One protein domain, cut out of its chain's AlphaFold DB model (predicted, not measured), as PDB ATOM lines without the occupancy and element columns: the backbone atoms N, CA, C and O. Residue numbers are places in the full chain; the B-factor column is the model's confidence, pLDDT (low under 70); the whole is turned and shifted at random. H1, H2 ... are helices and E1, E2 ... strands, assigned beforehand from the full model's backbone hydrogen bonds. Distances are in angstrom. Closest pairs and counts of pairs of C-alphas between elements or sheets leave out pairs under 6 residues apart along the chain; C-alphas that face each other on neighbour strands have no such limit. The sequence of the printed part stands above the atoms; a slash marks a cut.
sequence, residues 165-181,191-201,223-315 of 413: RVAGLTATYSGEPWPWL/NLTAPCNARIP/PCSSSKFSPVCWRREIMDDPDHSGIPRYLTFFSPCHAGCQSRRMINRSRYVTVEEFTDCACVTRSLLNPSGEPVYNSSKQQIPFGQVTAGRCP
ATOM      1  N   ARG A 165     -30.262 -36.373  26.652       84.50
ATOM      2  CA  ARG A 165     -29.655 -36.415  25.322       84.50
ATOM      3  C   ARG A 165     -28.177 -36.727  25.488       84.50
ATOM      4  O   ARG A 165     -27.431 -35.895  26.004       84.50
ATOM      5  N   VAL A 166     -27.780 -37.929  25.088       88.75
ATOM      6  CA  VAL A 166     -26.404 -38.413  25.117       88.75
ATOM      7  C   VAL A 166     -25.903 -38.526  23.686       88.75
ATOM      8  O   VAL A 166     -26.487 -39.259  22.882       88.75
ATOM      9  N   ALA A 167     -24.831 -37.796  23.378       88.69
ATOM     10  CA  ALA A 167     -24.221 -37.774  22.055       88.69
ATOM     11  C   ALA A 167     -23.813 -39.193  21.615       88.69
ATOM     12  O   ALA A 167     -23.119 -39.902  22.345       88.69
ATOM     13  N   GLY A 168     -24.275 -39.613  20.436       84.81
ATOM     14  CA  GLY A 168     -23.990 -40.925  19.849       84.81
ATOM     15  C   GLY A 168     -24.856 -42.087  20.349       84.81
ATOM     16  O   GLY A 168     -24.752 -43.188  19.813       84.81
ATOM     17  N   LEU A 169     -25.712 -41.852  21.353       85.31
ATOM     18  CA  LEU A 169     -26.628 -42.852  21.920       85.31
ATOM     19  C   LEU A 169     -28.097 -42.456  21.722       85.31
ATOM     20  O   LEU A 169     -28.858 -43.194  21.104       85.31
ATOM     21  N   THR A 170     -28.498 -41.290  22.239       82.69
ATOM     22  CA  THR A 170     -29.892 -40.797  22.180       82.69
ATOM     23  C   THR A 170     -30.035 -39.484  21.403       82.69
ATOM     24  O   THR A 170     -31.138 -39.124  20.992       82.69
ATOM     25  N   ALA A 171     -28.930 -38.769  21.170       84.44
ATOM     26  CA  ALA A 171     -28.848 -37.555  20.354       84.44
ATOM     27  C   ALA A 171     -27.609 -37.604  19.441       84.44
ATOM     28  O   ALA A 171     -26.621 -38.271  19.756       84.44
ATOM     29  N   THR A 172     -27.649 -36.972  18.271       87.62
ATOM     30  CA  THR A 172     -26.468 -36.877  17.399       87.62
ATOM     31  C   THR A 172     -25.449 -35.923  18.028       87.62
ATOM     32  O   THR A 172     -25.770 -35.167  18.947       87.62
ATOM     33  N   TYR A 173     -24.210 -35.913  17.530       88.12
ATOM     34  CA  TYR A 173     -23.226 -34.905  17.951       88.12
ATOM     35  C   TYR A 173     -23.625 -33.471  17.549       88.12
ATOM     36  O   TYR A 173     -23.118 -32.519  18.134       88.12
ATOM     37  N   SER A 174     -24.565 -33.303  16.608       86.50
ATOM     38  CA  SER A 174     -25.209 -32.019  16.285       86.50
ATOM     39  C   SER A 174     -26.385 -31.671  17.211       86.50
ATOM     40  O   SER A 174     -26.935 -30.577  17.119       86.50
ATOM     41  N   GLY A 175     -26.758 -32.561  18.139       82.19
ATOM     42  CA  GLY A 175     -27.803 -32.329  19.140       82.19
ATOM     43  C   GLY A 175     -29.227 -32.652  18.680       82.19
ATOM     44  O   GLY A 175     -30.171 -32.518  19.473       82.19
ATOM     45  N   GLU A 176     -29.386 -33.124  17.446       81.75
ATOM     46  CA  GLU A 176     -30.669 -33.590  16.933       81.75
ATOM     47  C   GLU A 176     -31.108 -34.849  17.699       81.75
ATOM     48  O   GLU A 176     -30.279 -35.729  17.979       81.75
ATOM     49  N   PRO A 177     -32.394 -34.949  18.090       74.75
ATOM     50  CA  PRO A 177     -32.924 -36.182  18.654       74.75
ATOM     51  C   PRO A 177     -32.699 -37.315  17.656       74.75
ATOM     52  O   PRO A 177     -32.993 -37.151  16.472       74.75
ATOM     53  N   TRP A 178     -32.205 -38.465  18.112       64.81
ATOM     54  CA  TRP A 178     -32.167 -39.611  17.210       64.81
ATOM     55  C   TRP A 178     -33.597 -40.018  16.804       64.81
ATOM     56  O   TRP A 178     -34.521 -39.856  17.607       64.81
ATOM     57  N   PRO A 179     -33.792 -40.597  15.602       56.88
ATOM     58  CA  PRO A 179     -35.114 -40.913  15.038       56.88
ATOM     59  C   PRO A 179     -35.998 -41.857  15.877       56.88
ATOM     60  O   PRO A 179     -37.178 -42.039  15.576       56.88
ATOM     61  N   TRP A 180     -35.464 -42.452  16.946       57.72
ATOM     62  CA  TRP A 180     -36.151 -43.386  17.842       57.72
ATOM     63  C   TRP A 180     -37.367 -42.805  18.575       57.72
ATOM     64  O   TRP A 180     -38.086 -43.562  19.220       57.72
ATOM     65  N   LEU A 181     -37.622 -41.492  18.495       47.97
ATOM     66  CA  LEU A 181     -38.809 -40.899  19.118       47.97
ATOM     67  C   LEU A 181     -40.124 -41.368  18.452       47.97
ATOM     68  O   LEU A 181     -41.163 -41.268  19.095       47.97
ATOM     69  N   ASN A 191     -23.229 -44.871  17.827       82.88
ATOM     70  CA  ASN A 191     -21.980 -44.342  17.299       82.88
ATOM     71  C   ASN A 191     -21.460 -43.219  18.195       82.88
ATOM     72  O   ASN A 191     -21.870 -42.063  18.087       82.88
ATOM     73  N   LEU A 192     -20.548 -43.581  19.096       86.00
ATOM     74  CA  LEU A 192     -19.919 -42.641  20.012       86.00
ATOM     75  C   LEU A 192     -18.763 -41.868  19.360       86.00
ATOM     76  O   LEU A 192     -18.247 -40.949  19.996       86.00
ATOM     77  N   THR A 193     -18.363 -42.181  18.124       85.94
ATOM     78  CA  THR A 193     -17.290 -41.484  17.409       85.94
ATOM     79  C   THR A 193     -17.827 -40.444  16.421       85.94
ATOM     80  O   THR A 193     -18.791 -40.651  15.690       85.94
ATOM     81  N   ALA A 194     -17.166 -39.293  16.406       85.44
ATOM     82  CA  ALA A 194     -17.371 -38.153  15.528       85.44
ATOM     83  C   ALA A 194     -15.996 -37.548  15.187       85.44
ATOM     84  O   ALA A 194     -15.044 -37.741  15.940       85.44
ATOM     85  N   PRO A 195     -15.840 -36.785  14.096       87.12
ATOM     86  CA  PRO A 195     -14.550 -36.182  13.741       87.12
ATOM     87  C   PRO A 195     -13.895 -35.383  14.885       87.12
ATOM     88  O   PRO A 195     -12.687 -35.478  15.100       87.12
ATOM     89  N   CYS A 196     -14.703 -34.694  15.698       86.19
ATOM     90  CA  CYS A 196     -14.234 -33.927  16.852       86.19
ATOM     91  C   CYS A 196     -13.606 -34.757  17.980       86.19
ATOM     92  O   CYS A 196     -12.776 -34.245  18.725       86.19
ATOM     93  N   ASN A 197     -13.976 -36.032  18.104       86.06
ATOM     94  CA  ASN A 197     -13.421 -36.949  19.096       86.06
ATOM     95  C   ASN A 197     -12.666 -38.124  18.452       86.06
ATOM     96  O   ASN A 197     -12.117 -38.972  19.146       86.06
ATOM     97  N   ALA A 198     -12.555 -38.156  17.125       73.38
ATOM     98  CA  ALA A 198     -11.701 -39.103  16.415       73.38
ATOM     99  C   ALA A 198     -10.217 -38.890  16.761       73.38
ATOM    100  O   ALA A 198      -9.407 -39.802  16.630       73.38
ATOM    101  N   ARG A 199      -9.870 -37.698  17.267       63.03
ATOM    102  CA  ARG A 199      -8.548 -37.341  17.800       63.03
ATOM    103  C   ARG A 199      -8.385 -37.688  19.292       63.03
ATOM    104  O   ARG A 199      -7.567 -37.078  19.974       63.03
ATOM    105  N   ILE A 200      -9.148 -38.648  19.825       55.56
ATOM    106  CA  ILE A 200      -8.824 -39.262  21.123       55.56
ATOM    107  C   ILE A 200      -7.567 -40.133  20.927       55.56
ATOM    108  O   ILE A 200      -7.547 -40.956  20.006       55.56
ATOM    109  N   PRO A 201      -6.536 -40.021  21.786       49.69
ATOM    110  CA  PRO A 201      -5.326 -40.836  21.714       49.69
ATOM    111  C   PRO A 201      -5.660 -42.296  22.038       49.69
ATOM    112  O   PRO A 201      -5.592 -42.737  23.181       49.69
ATOM    113  N   PRO A 223      -7.150 -36.941  30.514       65.44
ATOM    114  CA  PRO A 223      -8.045 -36.729  31.659       65.44
ATOM    115  C   PRO A 223      -9.326 -37.582  31.594       65.44
ATOM    116  O   PRO A 223     -10.309 -37.315  32.281       65.44
ATOM    117  N   CYS A 224      -9.356 -38.603  30.739       74.88
ATOM    118  CA  CYS A 224     -10.537 -39.349  30.380       74.88
ATOM    119  C   CYS A 224     -10.216 -40.797  29.992       74.88
ATOM    120  O   CYS A 224      -9.103 -41.150  29.607       74.88
ATOM    121  N   SER A 225     -11.235 -41.647  30.099       79.62
ATOM    122  CA  SER A 225     -11.217 -43.034  29.638       79.62
ATOM    123  C   SER A 225     -12.272 -43.199  28.543       79.62
ATOM    124  O   SER A 225     -13.381 -42.668  28.657       79.62
ATOM    125  N   SER A 226     -11.927 -43.903  27.463       76.19
ATOM    126  CA  SER A 226     -12.860 -44.226  26.374       76.19
ATOM    127  C   SER A 226     -13.784 -45.397  26.724       76.19
ATOM    128  O   SER A 226     -14.909 -45.447  26.243       76.19
ATOM    129  N   SER A 227     -13.350 -46.311  27.596       77.44
ATOM    130  CA  SER A 227     -14.123 -47.495  27.994       77.44
ATOM    131  C   SER A 227     -14.966 -47.291  29.255       77.44
ATOM    132  O   SER A 227     -15.976 -47.969  29.438       77.44
ATOM    133  N   LYS A 228     -14.586 -46.360  30.139       83.69
ATOM    134  CA  LYS A 228     -15.313 -46.089  31.384       83.69
ATOM    135  C   LYS A 228     -16.360 -44.998  31.177       83.69
ATOM    136  O   LYS A 228     -16.031 -43.887  30.770       83.69
ATOM    137  N   PHE A 229     -17.608 -45.296  31.535       87.38
ATOM    138  CA  PHE A 229     -18.673 -44.296  31.572       87.38
ATOM    139  C   PHE A 229     -18.382 -43.250  32.658       87.38
ATOM    140  O   PHE A 229     -18.342 -43.569  33.849       87.38
ATOM    141  N   SER A 230     -18.167 -42.004  32.242       89.00
ATOM    142  CA  SER A 230     -17.862 -40.871  33.121       89.00
ATOM    143  C   SER A 230     -18.510 -39.613  32.535       89.00
ATOM    144  O   SER A 230     -17.817 -38.805  31.915       89.00
ATOM    145  N   PRO A 231     -19.843 -39.477  32.640       90.31
ATOM    146  CA  PRO A 231     -20.595 -38.526  31.837       90.31
ATOM    147  C   PRO A 231     -20.158 -37.092  32.116       90.31
ATOM    148  O   PRO A 231     -19.892 -36.733  33.265       90.31
ATOM    149  N   VAL A 232     -20.129 -36.282  31.063       91.75
ATOM    150  CA  VAL A 232     -19.888 -34.838  31.151       91.75
ATOM    151  C   VAL A 232     -21.029 -34.078  30.496       91.75
ATOM    152  O   VAL A 232     -21.606 -34.530  29.504       91.75
ATOM    153  N   CYS A 233     -21.353 -32.922  31.056       92.12
ATOM    154  CA  CYS A 233     -22.430 -32.069  30.603       92.12
ATOM    155  C   CYS A 233     -21.891 -30.822  29.917       92.12
ATOM    156  O   CYS A 233     -21.151 -30.041  30.520       92.12
ATOM    157  N   TRP A 234     -22.343 -30.604  28.686       92.75
ATOM    158  CA  TRP A 234     -22.237 -29.326  28.007       92.75
ATOM    159  C   TRP A 234     -23.524 -28.518  28.185       92.75
ATOM    160  O   TRP A 234     -24.629 -29.047  28.029       92.75
ATOM    161  N   ARG A 235     -23.377 -27.228  28.482       90.25
ATOM    162  CA  ARG A 235     -24.476 -26.267  28.610       90.25
ATOM    163  C   ARG A 235     -24.182 -25.067  27.723       90.25
ATOM    164  O   ARG A 235     -23.084 -24.528  27.777       90.25
ATOM    165  N   ARG A 236     -25.189 -24.615  26.976       87.19
ATOM    166  CA  ARG A 236     -25.109 -23.373  26.202       87.19
ATOM    167  C   ARG A 236     -25.070 -22.157  27.133       87.19
ATOM    168  O   ARG A 236     -25.965 -22.005  27.962       87.19
ATOM    169  N   GLU A 237     -24.062 -21.298  26.985       78.62
ATOM    170  CA  GLU A 237     -23.907 -20.084  27.807       78.62
ATOM    171  C   GLU A 237     -24.725 -18.889  27.297       78.62
ATOM    172  O   GLU A 237     -25.175 -18.074  28.098       78.62
ATOM    173  N   ILE A 238     -24.940 -18.786  25.984       69.19
ATOM    174  CA  ILE A 238     -25.582 -17.627  25.352       69.19
ATOM    175  C   ILE A 238     -27.035 -17.977  24.989       69.19
ATOM    176  O   ILE A 238     -27.279 -18.867  24.171       69.19
ATOM    177  N   MET A 239     -27.989 -17.291  25.629       61.22
ATOM    178  CA  MET A 239     -29.423 -17.289  25.302       61.22
ATOM    179  C   MET A 239     -29.752 -16.103  24.383       61.22
ATOM    180  O   MET A 239     -30.641 -15.315  24.688       61.22
ATOM    181  N   ASP A 240     -29.020 -15.944  23.285       53.12
ATOM    182  CA  ASP A 240     -29.399 -14.953  22.282       53.12
ATOM    183  C   ASP A 240     -30.352 -15.627  21.285       53.12
ATOM    184  O   ASP A 240     -29.996 -16.597  20.616       53.12
ATOM    185  N   ASP A 241     -31.571 -15.092  21.265       52.66
ATOM    186  CA  ASP A 241     -32.730 -15.356  20.404       52.66
ATOM    187  C   ASP A 241     -33.662 -16.566  20.693       52.66
ATOM    188  O   ASP A 241     -33.208 -17.686  20.955       52.66
ATOM    189  N   PRO A 242     -35.005 -16.373  20.612       56.56
ATOM    190  CA  PRO A 242     -36.010 -17.424  20.760       56.56
ATOM    191  C   PRO A 242     -36.236 -18.255  19.488       56.56
ATOM    192  O   PRO A 242     -37.077 -19.153  19.507       56.56
ATOM    193  N   ASP A 243     -35.500 -17.999  18.406       59.12
ATOM    194  CA  ASP A 243     -35.734 -18.639  17.114       59.12
ATOM    195  C   ASP A 243     -34.430 -19.098  16.457       59.12
ATOM    196  O   ASP A 243     -33.955 -18.438  15.551       59.12
ATOM    197  N   HIS A 244     -33.831 -20.210  16.910       54.56
ATOM    198  CA  HIS A 244     -32.865 -20.996  16.119       54.56
ATOM    199  C   HIS A 244     -33.071 -22.506  16.360       54.56
ATOM    200  O   HIS A 244     -32.638 -23.098  17.353       54.56
ATOM    201  N   SER A 245     -33.798 -23.095  15.408       59.00
ATOM    202  CA  SER A 245     -33.787 -24.480  14.917       59.00
ATOM    203  C   SER A 245     -32.945 -25.520  15.683       59.00
ATOM    204  O   SER A 245     -31.728 -25.598  15.537       59.00
ATOM    205  N   GLY A 246     -33.613 -26.424  16.405       62.62
ATOM    206  CA  GLY A 246     -33.149 -27.810  16.596       62.62
ATOM    207  C   GLY A 246     -32.011 -28.088  17.592       62.62
ATOM    208  O   GLY A 246     -31.878 -29.237  18.018       62.62
ATOM    209  N   ILE A 247     -31.226 -27.096  18.030       71.12
ATOM    210  CA  ILE A 247     -30.068 -27.333  18.917       71.12
ATOM    211  C   ILE A 247     -30.513 -27.380  20.397       71.12
ATOM    212  O   ILE A 247     -31.141 -26.429  20.878       71.12
ATOM    213  N   PRO A 248     -30.146 -28.409  21.188       78.38
ATOM    214  CA  PRO A 248     -30.541 -28.523  22.591       78.38
ATOM    215  C   PRO A 248     -29.801 -27.530  23.505       78.38
ATOM    216  O   PRO A 248     -28.652 -27.163  23.247       78.38
ATOM    217  N   ARG A 249     -30.445 -27.118  24.611       82.94
ATOM    218  CA  ARG A 249     -29.835 -26.266  25.662       82.94
ATOM    219  C   ARG A 249     -28.676 -26.953  26.392       82.94
ATOM    220  O   ARG A 249     -27.768 -26.286  26.888       82.94
ATOM    221  N   TYR A 250     -28.735 -28.275  26.474       87.38
ATOM    222  CA  TYR A 250     -27.764 -29.112  27.156       87.38
ATOM    223  C   TYR A 250     -27.570 -30.431  26.404       87.38
ATOM    224  O   TYR A 250     -28.524 -30.988  25.857       87.38
ATOM    225  N   LEU A 251     -26.338 -30.941  26.383       90.00
ATOM    226  CA  LEU A 251     -25.990 -32.223  25.769       90.00
ATOM    227  C   LEU A 251     -25.002 -32.972  26.664       90.00
ATOM    228  O   LEU A 251     -24.008 -32.407  27.118       90.00
ATOM    229  N   THR A 252     -25.289 -34.243  26.938       92.12
ATOM    230  CA  THR A 252     -24.409 -35.112  27.727       92.12
ATOM    231  C   THR A 252     -23.494 -35.903  26.794       92.12
ATOM    232  O   THR A 252     -23.939 -36.412  25.768       92.12
ATOM    233  N   PHE A 253     -22.227 -36.063  27.159       92.38
ATOM    234  CA  PHE A 253     -21.287 -36.955  26.475       92.38
ATOM    235  C   PHE A 253     -20.951 -38.145  27.376       92.38
ATOM    236  O   PHE A 253     -20.985 -38.030  28.601       92.38
ATOM    237  N   PHE A 254     -20.616 -39.289  26.776       90.56
ATOM    238  CA  PHE A 254     -20.304 -40.526  27.504       90.56
ATOM    239  C   PHE A 254     -19.093 -40.382  28.440       90.56
ATOM    240  O   PHE A 254     -19.099 -40.890  29.563       90.56
ATOM    241  N   SER A 255     -18.053 -39.685  27.976       89.94
ATOM    242  CA  SER A 255     -16.874 -39.336  28.770       89.94
ATOM    243  C   SER A 255     -16.224 -38.042  28.261       89.94
ATOM    244  O   SER A 255     -16.567 -37.603  27.158       89.94
ATOM    245  N   PRO A 256     -15.273 -37.429  28.998       89.06
ATOM    246  CA  PRO A 256     -14.587 -36.230  28.519       89.06
ATOM    247  C   PRO A 256     -13.810 -36.470  27.214       89.06
ATOM    248  O   PRO A 256     -13.700 -35.564  26.393       89.06
ATOM    249  N   CYS A 257     -13.360 -37.708  26.964       87.44
ATOM    250  CA  CYS A 257     -12.736 -38.102  25.696       87.44
ATOM    251  C   CYS A 257     -13.726 -37.934  24.542       87.44
ATOM    252  O   CYS A 257     -13.396 -37.366  23.509       87.44
ATOM    253  N   HIS A 258     -14.969 -38.377  24.739       89.12
ATOM    254  CA  HIS A 258     -16.015 -38.283  23.726       89.12
ATOM    255  C   HIS A 258     -16.460 -36.841  23.464       89.12
ATOM    256  O   HIS A 258     -16.951 -36.563  22.377       89.12
ATOM    257  N   ALA A 259     -16.250 -35.928  24.418       90.81
ATOM    258  CA  ALA A 259     -16.398 -34.485  24.222       90.81
ATOM    259  C   ALA A 259     -15.150 -33.820  23.591       90.81
ATOM    260  O   ALA A 259     -15.170 -32.625  23.292       90.81
ATOM    261  N   GLY A 260     -14.067 -34.576  23.380       87.81
ATOM    262  CA  GLY A 260     -12.814 -34.092  22.799       87.81
ATOM    263  C   GLY A 260     -12.000 -33.190  23.728       87.81
ATOM    264  O   GLY A 260     -11.296 -32.322  23.227       87.81
ATOM    265  N   CYS A 261     -12.135 -33.330  25.051       87.81
ATOM    266  CA  CYS A 261     -11.456 -32.471  26.028       87.81
ATOM    267  C   CYS A 261     -10.007 -32.892  26.280       87.81
ATOM    268  O   CYS A 261      -9.722 -34.079  26.461       87.81
ATOM    269  N   GLN A 262      -9.114 -31.905  26.362       81.62
ATOM    270  CA  GLN A 262      -7.678 -32.129  26.546       81.62
ATOM    271  C   GLN A 262      -7.188 -31.818  27.965       81.62
ATOM    272  O   GLN A 262      -6.196 -32.396  28.407       81.62
ATOM    273  N   SER A 263      -7.887 -30.951  28.696       81.06
ATOM    274  CA  SER A 263      -7.472 -30.495  30.023       81.06
ATOM    275  C   SER A 263      -8.614 -30.585  31.040       81.06
ATOM    276  O   SER A 263      -9.790 -30.684  30.682       81.06
ATOM    277  N   ARG A 264      -8.262 -30.586  32.329       84.94
ATOM    278  CA  ARG A 264      -9.192 -30.585  33.466       84.94
ATOM    279  C   ARG A 264      -8.772 -29.529  34.482       84.94
ATOM    280  O   ARG A 264      -7.584 -29.327  34.722       84.94
ATOM    281  N   ARG A 265      -9.745 -28.896  35.127       85.00
ATOM    282  CA  ARG A 265      -9.553 -27.940  36.217       85.00
ATOM    283  C   ARG A 265     -10.639 -28.108  37.270       85.00
ATOM    284  O   ARG A 265     -11.783 -28.424  36.960       85.00
ATOM    285  N   MET A 266     -10.292 -27.866  38.527       83.62
ATOM    286  CA  MET A 266     -11.262 -27.834  39.622       83.62
ATOM    287  C   MET A 266     -11.733 -26.396  39.820       83.62
ATOM    288  O   MET A 266     -10.913 -25.502  40.020       83.62
ATOM    289  N   ILE A 267     -13.045 -26.165  39.763       83.88
ATOM    290  CA  ILE A 267     -13.641 -24.838  39.939       83.88
ATOM    291  C   ILE A 267     -14.480 -24.807  41.202       83.88
ATOM    292  O   ILE A 267     -15.365 -25.638  41.411       83.88
ATOM    293  N   ASN A 268     -14.263 -23.780  42.015       85.00
ATOM    294  CA  ASN A 268     -15.102 -23.499  43.169       85.00
ATOM    295  C   ASN A 268     -16.351 -22.748  42.696       85.00
ATOM    296  O   ASN A 268     -16.310 -21.537  42.491       85.00
ATOM    297  N   ARG A 269     -17.472 -23.459  42.507       76.69
ATOM    298  CA  ARG A 269     -18.761 -22.821  42.178       76.69
ATOM    299  C   ARG A 269     -19.397 -22.138  43.392       76.69
ATOM    300  O   ARG A 269     -20.188 -21.218  43.227       76.69
ATOM    301  N   SER A 270     -19.089 -22.599  44.604       77.50
ATOM    302  CA  SER A 270     -19.579 -22.040  45.872       77.50
ATOM    303  C   SER A 270     -18.579 -22.325  47.002       77.50
ATOM    304  O   SER A 270     -17.680 -23.144  46.828       77.50
ATOM    305  N   ARG A 271     -18.759 -21.710  48.184       73.25
ATOM    306  CA  ARG A 271     -17.921 -21.949  49.382       73.25
ATOM    307  C   ARG A 271     -17.890 -23.413  49.847       73.25
ATOM    308  O   ARG A 271     -16.991 -23.776  50.593       73.25
ATOM    309  N   TYR A 272     -18.837 -24.238  49.398       70.19
ATOM    310  CA  TYR A 272     -18.973 -25.644  49.797       70.19
ATOM    311  C   TYR A 272     -18.930 -26.637  48.626       70.19
ATOM    312  O   TYR A 272     -19.042 -27.837  48.853       70.19
ATOM    313  N   VAL A 273     -18.819 -26.164  47.376       76.81
ATOM    314  CA  VAL A 273     -18.944 -27.027  46.189       76.81
ATOM    315  C   VAL A 273     -17.820 -26.742  45.200       76.81
ATOM    316  O   VAL A 273     -17.787 -25.685  44.561       76.81
ATOM    317  N   THR A 274     -16.938 -27.728  45.049       79.31
ATOM    318  CA  THR A 274     -15.928 -27.795  43.994       79.31
ATOM    319  C   THR A 274     -16.440 -28.713  42.884       79.31
ATOM    320  O   THR A 274     -16.968 -29.794  43.144       79.31
ATOM    321  N   VAL A 275     -16.370 -28.255  41.637       81.88
ATOM    322  CA  VAL A 275     -16.828 -29.003  40.461       81.88
ATOM    323  C   VAL A 275     -15.647 -29.205  39.529       81.88
ATOM    324  O   VAL A 275     -14.922 -28.259  39.229       81.88
ATOM    325  N   GLU A 276     -15.472 -30.438  39.071       85.75
ATOM    326  CA  GLU A 276     -14.509 -30.767  38.029       85.75
ATOM    327  C   GLU A 276     -15.042 -30.283  36.676       85.75
ATOM    328  O   GLU A 276     -16.148 -30.637  36.247       85.75
ATOM    329  N   GLU A 277     -14.258 -29.441  36.017       89.06
ATOM    330  CA  GLU A 277     -14.540 -28.910  34.694       89.06
ATOM    331  C   GLU A 277     -13.438 -29.327  33.725       89.06
ATOM    332  O   GLU A 277     -12.251 -29.245  34.033       89.06
ATOM    333  N   PHE A 278     -13.834 -29.758  32.537       88.50
ATOM    334  CA  PHE A 278     -12.930 -30.100  31.454       88.50
ATOM    335  C   PHE A 278     -12.913 -28.965  30.434       88.50
ATOM    336  O   PHE A 278     -13.966 -28.432  30.065       88.50
ATOM    337  N   THR A 279     -11.714 -28.591  29.995       86.12
ATOM    338  CA  THR A 279     -11.481 -27.492  29.055       86.12
ATOM    339  C   THR A 279     -10.861 -27.996  27.759       86.12
ATOM    340  O   THR A 279     -10.419 -29.146  27.660       86.12
ATOM    341  N   ASP A 280     -10.849 -27.109  26.762       85.44
ATOM    342  CA  ASP A 280     -10.265 -27.362  25.444       85.44
ATOM    343  C   ASP A 280     -10.941 -28.553  24.754       85.44
ATOM    344  O   ASP A 280     -10.297 -29.465  24.244       85.44
ATOM    345  N   CYS A 281     -12.276 -28.563  24.807       88.25
ATOM    346  CA  CYS A 281     -13.105 -29.623  24.252       88.25
ATOM    347  C   CYS A 281     -13.417 -29.356  22.777       88.25
ATOM    348  O   CYS A 281     -14.156 -28.428  22.454       88.25
ATOM    349  N   ALA A 282     -12.896 -30.193  21.877       88.00
ATOM    350  CA  ALA A 282     -13.053 -30.013  20.432       88.00
ATOM    351  C   ALA A 282     -14.501 -30.175  19.930       88.00
ATOM    352  O   ALA A 282     -14.887 -29.539  18.950       88.00
ATOM    353  N   CYS A 283     -15.322 -30.997  20.598       90.56
ATOM    354  CA  CYS A 283     -16.695 -31.279  20.159       90.56
ATOM    355  C   CYS A 283     -17.711 -30.186  20.496       90.56
ATOM    356  O   CYS A 283     -18.879 -30.286  20.111       90.56
ATOM    357  N   VAL A 284     -17.309 -29.162  21.245       91.69
ATOM    358  CA  VAL A 284     -18.207 -28.121  21.742       91.69
ATOM    359  C   VAL A 284     -17.529 -26.758  21.728       91.69
ATOM    360  O   VAL A 284     -16.313 -26.640  21.799       91.69
ATOM    361  N   THR A 285     -18.330 -25.705  21.672       88.75
ATOM    362  CA  THR A 285     -17.914 -24.314  21.919       88.75
ATOM    363  C   THR A 285     -18.744 -23.758  23.081       88.75
ATOM    364  O   THR A 285     -19.524 -24.493  23.685       88.75
ATOM    365  N   ARG A 286     -18.618 -22.477  23.438       85.94
ATOM    366  CA  ARG A 286     -19.466 -21.881  24.497       85.94
ATOM    367  C   ARG A 286     -20.960 -21.827  24.140       85.94
ATOM    368  O   ARG A 286     -21.813 -21.860  25.026       85.94
ATOM    369  N   SER A 287     -21.288 -21.752  22.851       83.56
ATOM    370  CA  SER A 287     -22.659 -21.533  22.366       83.56
ATOM    371  C   SER A 287     -23.174 -22.618  21.413       83.56
ATOM    372  O   SER A 287     -24.382 -22.844  21.344       83.56
ATOM    373  N   LEU A 288     -22.284 -23.324  20.713       87.81
ATOM    374  CA  LEU A 288     -22.624 -24.265  19.644       87.81
ATOM    375  C   LEU A 288     -21.981 -25.641  19.856       87.81
ATOM    376  O   LEU A 288     -20.909 -25.766  20.454       87.81
ATOM    377  N   LEU A 289     -22.618 -26.666  19.293       90.12
ATOM    378  CA  LEU A 289     -22.044 -28.001  19.139       90.12
ATOM    379  C   LEU A 289     -21.136 -28.027  17.903       90.12
ATOM    380  O   LEU A 289     -21.489 -27.462  16.871       90.12
ATOM    381  N   ASN A 290     -19.982 -28.686  18.000       89.25
ATOM    382  CA  ASN A 290     -18.998 -28.769  16.922       89.25
ATOM    383  C   ASN A 290     -18.648 -30.235  16.599       89.25
ATOM    384  O   ASN A 290     -17.575 -30.707  16.969       89.25
ATOM    385  N   PRO A 291     -19.520 -30.980  15.892       88.38
ATOM    386  CA  PRO A 291     -19.260 -32.380  15.543       88.38
ATOM    387  C   PRO A 291     -18.006 -32.569  14.668       88.38
ATOM    388  O   PRO A 291     -17.412 -33.647  14.680       88.38
ATOM    389  N   SER A 292     -17.593 -31.537  13.922       85.56
ATOM    390  CA  SER A 292     -16.432 -31.584  13.022       85.56
ATOM    391  C   SER A 292     -15.088 -31.515  13.754       85.56
ATOM    392  O   SER A 292     -14.111 -32.105  13.305       85.56
ATOM    393  N   GLY A 293     -15.037 -30.818  14.894       80.19
ATOM    394  CA  GLY A 293     -13.797 -30.558  15.629       80.19
ATOM    395  C   GLY A 293     -12.875 -29.526  14.987       80.19
ATOM    396  O   GLY A 293     -11.816 -29.246  15.541       80.19
ATOM    397  N   GLU A 294     -13.259 -28.957  13.845       81.69
ATOM    398  CA  GLU A 294     -12.509 -27.892  13.186       81.69
ATOM    399  C   GLU A 294     -12.768 -26.542  13.879       81.69
ATOM    400  O   GLU A 294     -13.846 -26.339  14.455       81.69
ATOM    401  N   PRO A 295     -11.799 -25.609  13.872       79.38
ATOM    402  CA  PRO A 295     -11.970 -24.299  14.481       79.38
ATOM    403  C   PRO A 295     -13.102 -23.530  13.791       79.38
ATOM    404  O   PRO A 295     -13.082 -23.295  12.584       79.38
ATOM    405  N   VAL A 296     -14.097 -23.127  14.579       81.25
ATOM    406  CA  VAL A 296     -15.232 -22.331  14.099       81.25
ATOM    407  C   VAL A 296     -14.851 -20.856  14.162       81.25
ATOM    408  O   VAL A 296     -14.310 -20.400  15.168       81.25
ATOM    409  N   TYR A 297     -15.149 -20.095  13.113       81.12
ATOM    410  CA  TYR A 297     -14.919 -18.651  13.062       81.12
ATOM    411  C   TYR A 297     -16.253 -17.910  13.109       81.12
ATOM    412  O   TYR A 297     -17.235 -18.351  12.514       81.12
ATOM    413  N   ASN A 298     -16.299 -16.789  13.824       82.88
ATOM    414  CA  ASN A 298     -17.470 -15.917  13.818       82.88
ATOM    415  C   ASN A 298     -17.550 -15.097  12.513       82.88
ATOM    416  O   ASN A 298     -16.620 -15.090  11.702       82.88
ATOM    417  N   SER A 299     -18.640 -14.344  12.332       82.00
ATOM    418  CA  SER A 299     -18.837 -13.460  11.168       82.00
ATOM    419  C   SER A 299     -17.723 -12.416  10.992       82.00
ATOM    420  O   SER A 299     -17.466 -11.968   9.879       82.00
ATOM    421  N   SER A 300     -17.015 -12.076  12.073       87.44
ATOM    422  CA  SER A 300     -15.863 -11.165  12.084       87.44
ATOM    423  C   SER A 300     -14.519 -11.863  11.811       87.44
ATOM    424  O   SER A 300     -13.472 -11.252  12.008       87.44
ATOM    425  N   LYS A 301     -14.518 -13.134  11.372       82.94
ATOM    426  CA  LYS A 301     -13.327 -13.982  11.141       82.94
ATOM    427  C   LYS A 301     -12.451 -14.225  12.378       82.94
ATOM    428  O   LYS A 301     -11.299 -14.635  12.254       82.94
ATOM    429  N   GLN A 302     -12.980 -14.018  13.577       83.56
ATOM    430  CA  GLN A 302     -12.306 -14.366  14.821       83.56
ATOM    431  C   GLN A 302     -12.614 -15.820  15.184       83.56
ATOM    432  O   GLN A 302     -13.766 -16.254  15.129       83.56
ATOM    433  N   GLN A 303     -11.582 -16.568  15.567       80.38
ATOM    434  CA  GLN A 303     -11.735 -17.946  16.019       80.38
ATOM    435  C   GLN A 303     -12.543 -17.990  17.321       80.38
ATOM    436  O   GLN A 303     -12.208 -17.322  18.302       80.38
ATOM    437  N   ILE A 304     -13.597 -18.797  17.329       81.81
ATOM    438  CA  ILE A 304     -14.392 -19.089  18.515       81.81
ATOM    439  C   ILE A 304     -13.598 -20.098  19.355       81.81
ATOM    440  O   ILE A 304     -13.202 -21.144  18.835       81.81
ATOM    441  N   PRO A 305     -13.335 -19.805  20.639       80.88
ATOM    442  CA  PRO A 305     -12.597 -20.722  21.494       80.88
ATOM    443  C   PRO A 305     -13.378 -22.021  21.708       80.88
ATOM    444  O   PRO A 305     -14.615 -22.033  21.731       80.88
ATOM    445  N   PHE A 306     -12.638 -23.112  21.916       84.12
ATOM    446  CA  PHE A 306     -13.217 -24.387  22.324       84.12
ATOM    447  C   PHE A 306     -14.020 -24.248  23.622       84.12
ATOM    448  O   PHE A 306     -13.773 -23.378  24.464       84.12
ATOM    449  N   GLY A 307     -15.033 -25.097  23.745       86.50
ATOM    450  CA  GLY A 307     -15.980 -25.078  24.844       86.50
ATOM    451  C   GLY A 307     -15.464 -25.800  26.081       86.50
ATOM    452  O   GLY A 307     -14.375 -26.378  26.104       86.50
ATOM    453  N   GLN A 308     -16.291 -25.757  27.117       90.31
ATOM    454  CA  GLN A 308     -16.031 -26.375  28.411       90.31
ATOM    455  C   GLN A 308     -17.211 -27.270  28.782       90.31
ATOM    456  O   GLN A 308     -18.352 -27.015  28.384       90.31
ATOM    457  N   VAL A 309     -16.936 -28.332  29.535       92.19
ATOM    458  CA  VAL A 309     -17.956 -29.268  30.024       92.19
ATOM    459  C   VAL A 309     -17.719 -29.580  31.492       92.19
ATOM    460  O   VAL A 309     -16.583 -29.663  31.947       92.19
ATOM    461  N   THR A 310     -18.788 -29.789  32.251       91.38
ATOM    462  CA  THR A 310     -18.686 -30.144  33.674       91.38
ATOM    463  C   THR A 310     -18.943 -31.617  33.911       91.38
ATOM    464  O   THR A 310     -19.788 -32.203  33.238       91.38
ATOM    465  N   ALA A 311     -18.277 -32.204  34.903       88.81
ATOM    466  CA  ALA A 311     -18.537 -33.579  35.308       88.81
ATOM    467  C   ALA A 311     -20.008 -33.795  35.714       88.81
ATOM    468  O   ALA A 311     -20.620 -32.967  36.394       88.81
ATOM    469  N   GLY A 312     -20.563 -34.940  35.321       88.00
ATOM    470  CA  GLY A 312     -21.945 -35.326  35.584       88.00
ATOM    471  C   GLY A 312     -22.842 -35.267  34.348       88.00
ATOM    472  O   GLY A 312     -22.472 -34.797  33.274       88.00
ATOM    473  N   ARG A 313     -24.057 -35.789  34.507       87.81
ATOM    474  CA  ARG A 313     -25.096 -35.738  33.474       87.81
ATOM    475  C   ARG A 313     -25.717 -34.345  33.438       87.81
ATOM    476  O   ARG A 313     -25.728 -33.645  34.453       87.81
ATOM    477  N   CYS A 314     -26.239 -33.942  32.284       87.69
ATOM    478  CA  CYS A 314     -26.950 -32.674  32.211       87.69
ATOM    479  C   CYS A 314     -28.285 -32.721  32.958       87.69
ATOM    480  O   CYS A 314     -28.988 -33.731  32.866       87.69
ATOM    481  N   PRO A 315     -28.656 -31.629  33.657       79.75
ATOM    482  CA  PRO A 315     -29.967 -31.530  34.274       79.75
ATOM    483  C   PRO A 315     -31.041 -31.578  33.190       79.75
ATOM    484  O   PRO A 315     -30.858 -31.043  32.097       79.75
TER     485      PRO A 315
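Overview. This is residues 165 to 181, 191 to 201 and 223 to 315 of the 413 residues of an uncharacterized protein of Echinostoma caproni (UniProt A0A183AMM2). With little regular structure, long loops lie round one strongly twisted antiparallel sheet, E2 E1 E5 E4 E3, with hairpin E3 and E4 at one end. Of 121 printed residues, 41 are in named elements, H1 then E1 to E5, mostly strand. It is compact, radius of gyration of the C-alphas 14.1 A, spans 37 by 32 by 28 A.

Along the chain. E4, residues 273 to 285, is 24.4 A long; E3 is 261 to 270, E1 232 to 235, E2 250 to 253. H1, 195 to 198, begins at C-alpha (-14.550, -36.182, 13.741); E5, 306 to 311, ends at C-alpha (-18.537, -33.579, 35.308).

Arrangement. E3, E4 and E5, a meander of successive antiparallel neighbours, have N 265 and O 277, 2.8 A, and N 309 and O 278, 3.0 A, within hydrogen-bond range. H1, too short for O i to N i+4 pairs, only grazes the sheet.

Size, cuts and confidence. Across the cuts, C-alphas 181 and 191 are 17.3 A apart, 201 and 223 11.1 A. Links E1-E2 and E4-E5 are long. Residues 238 to 246 are among 17 under pLDDT 70.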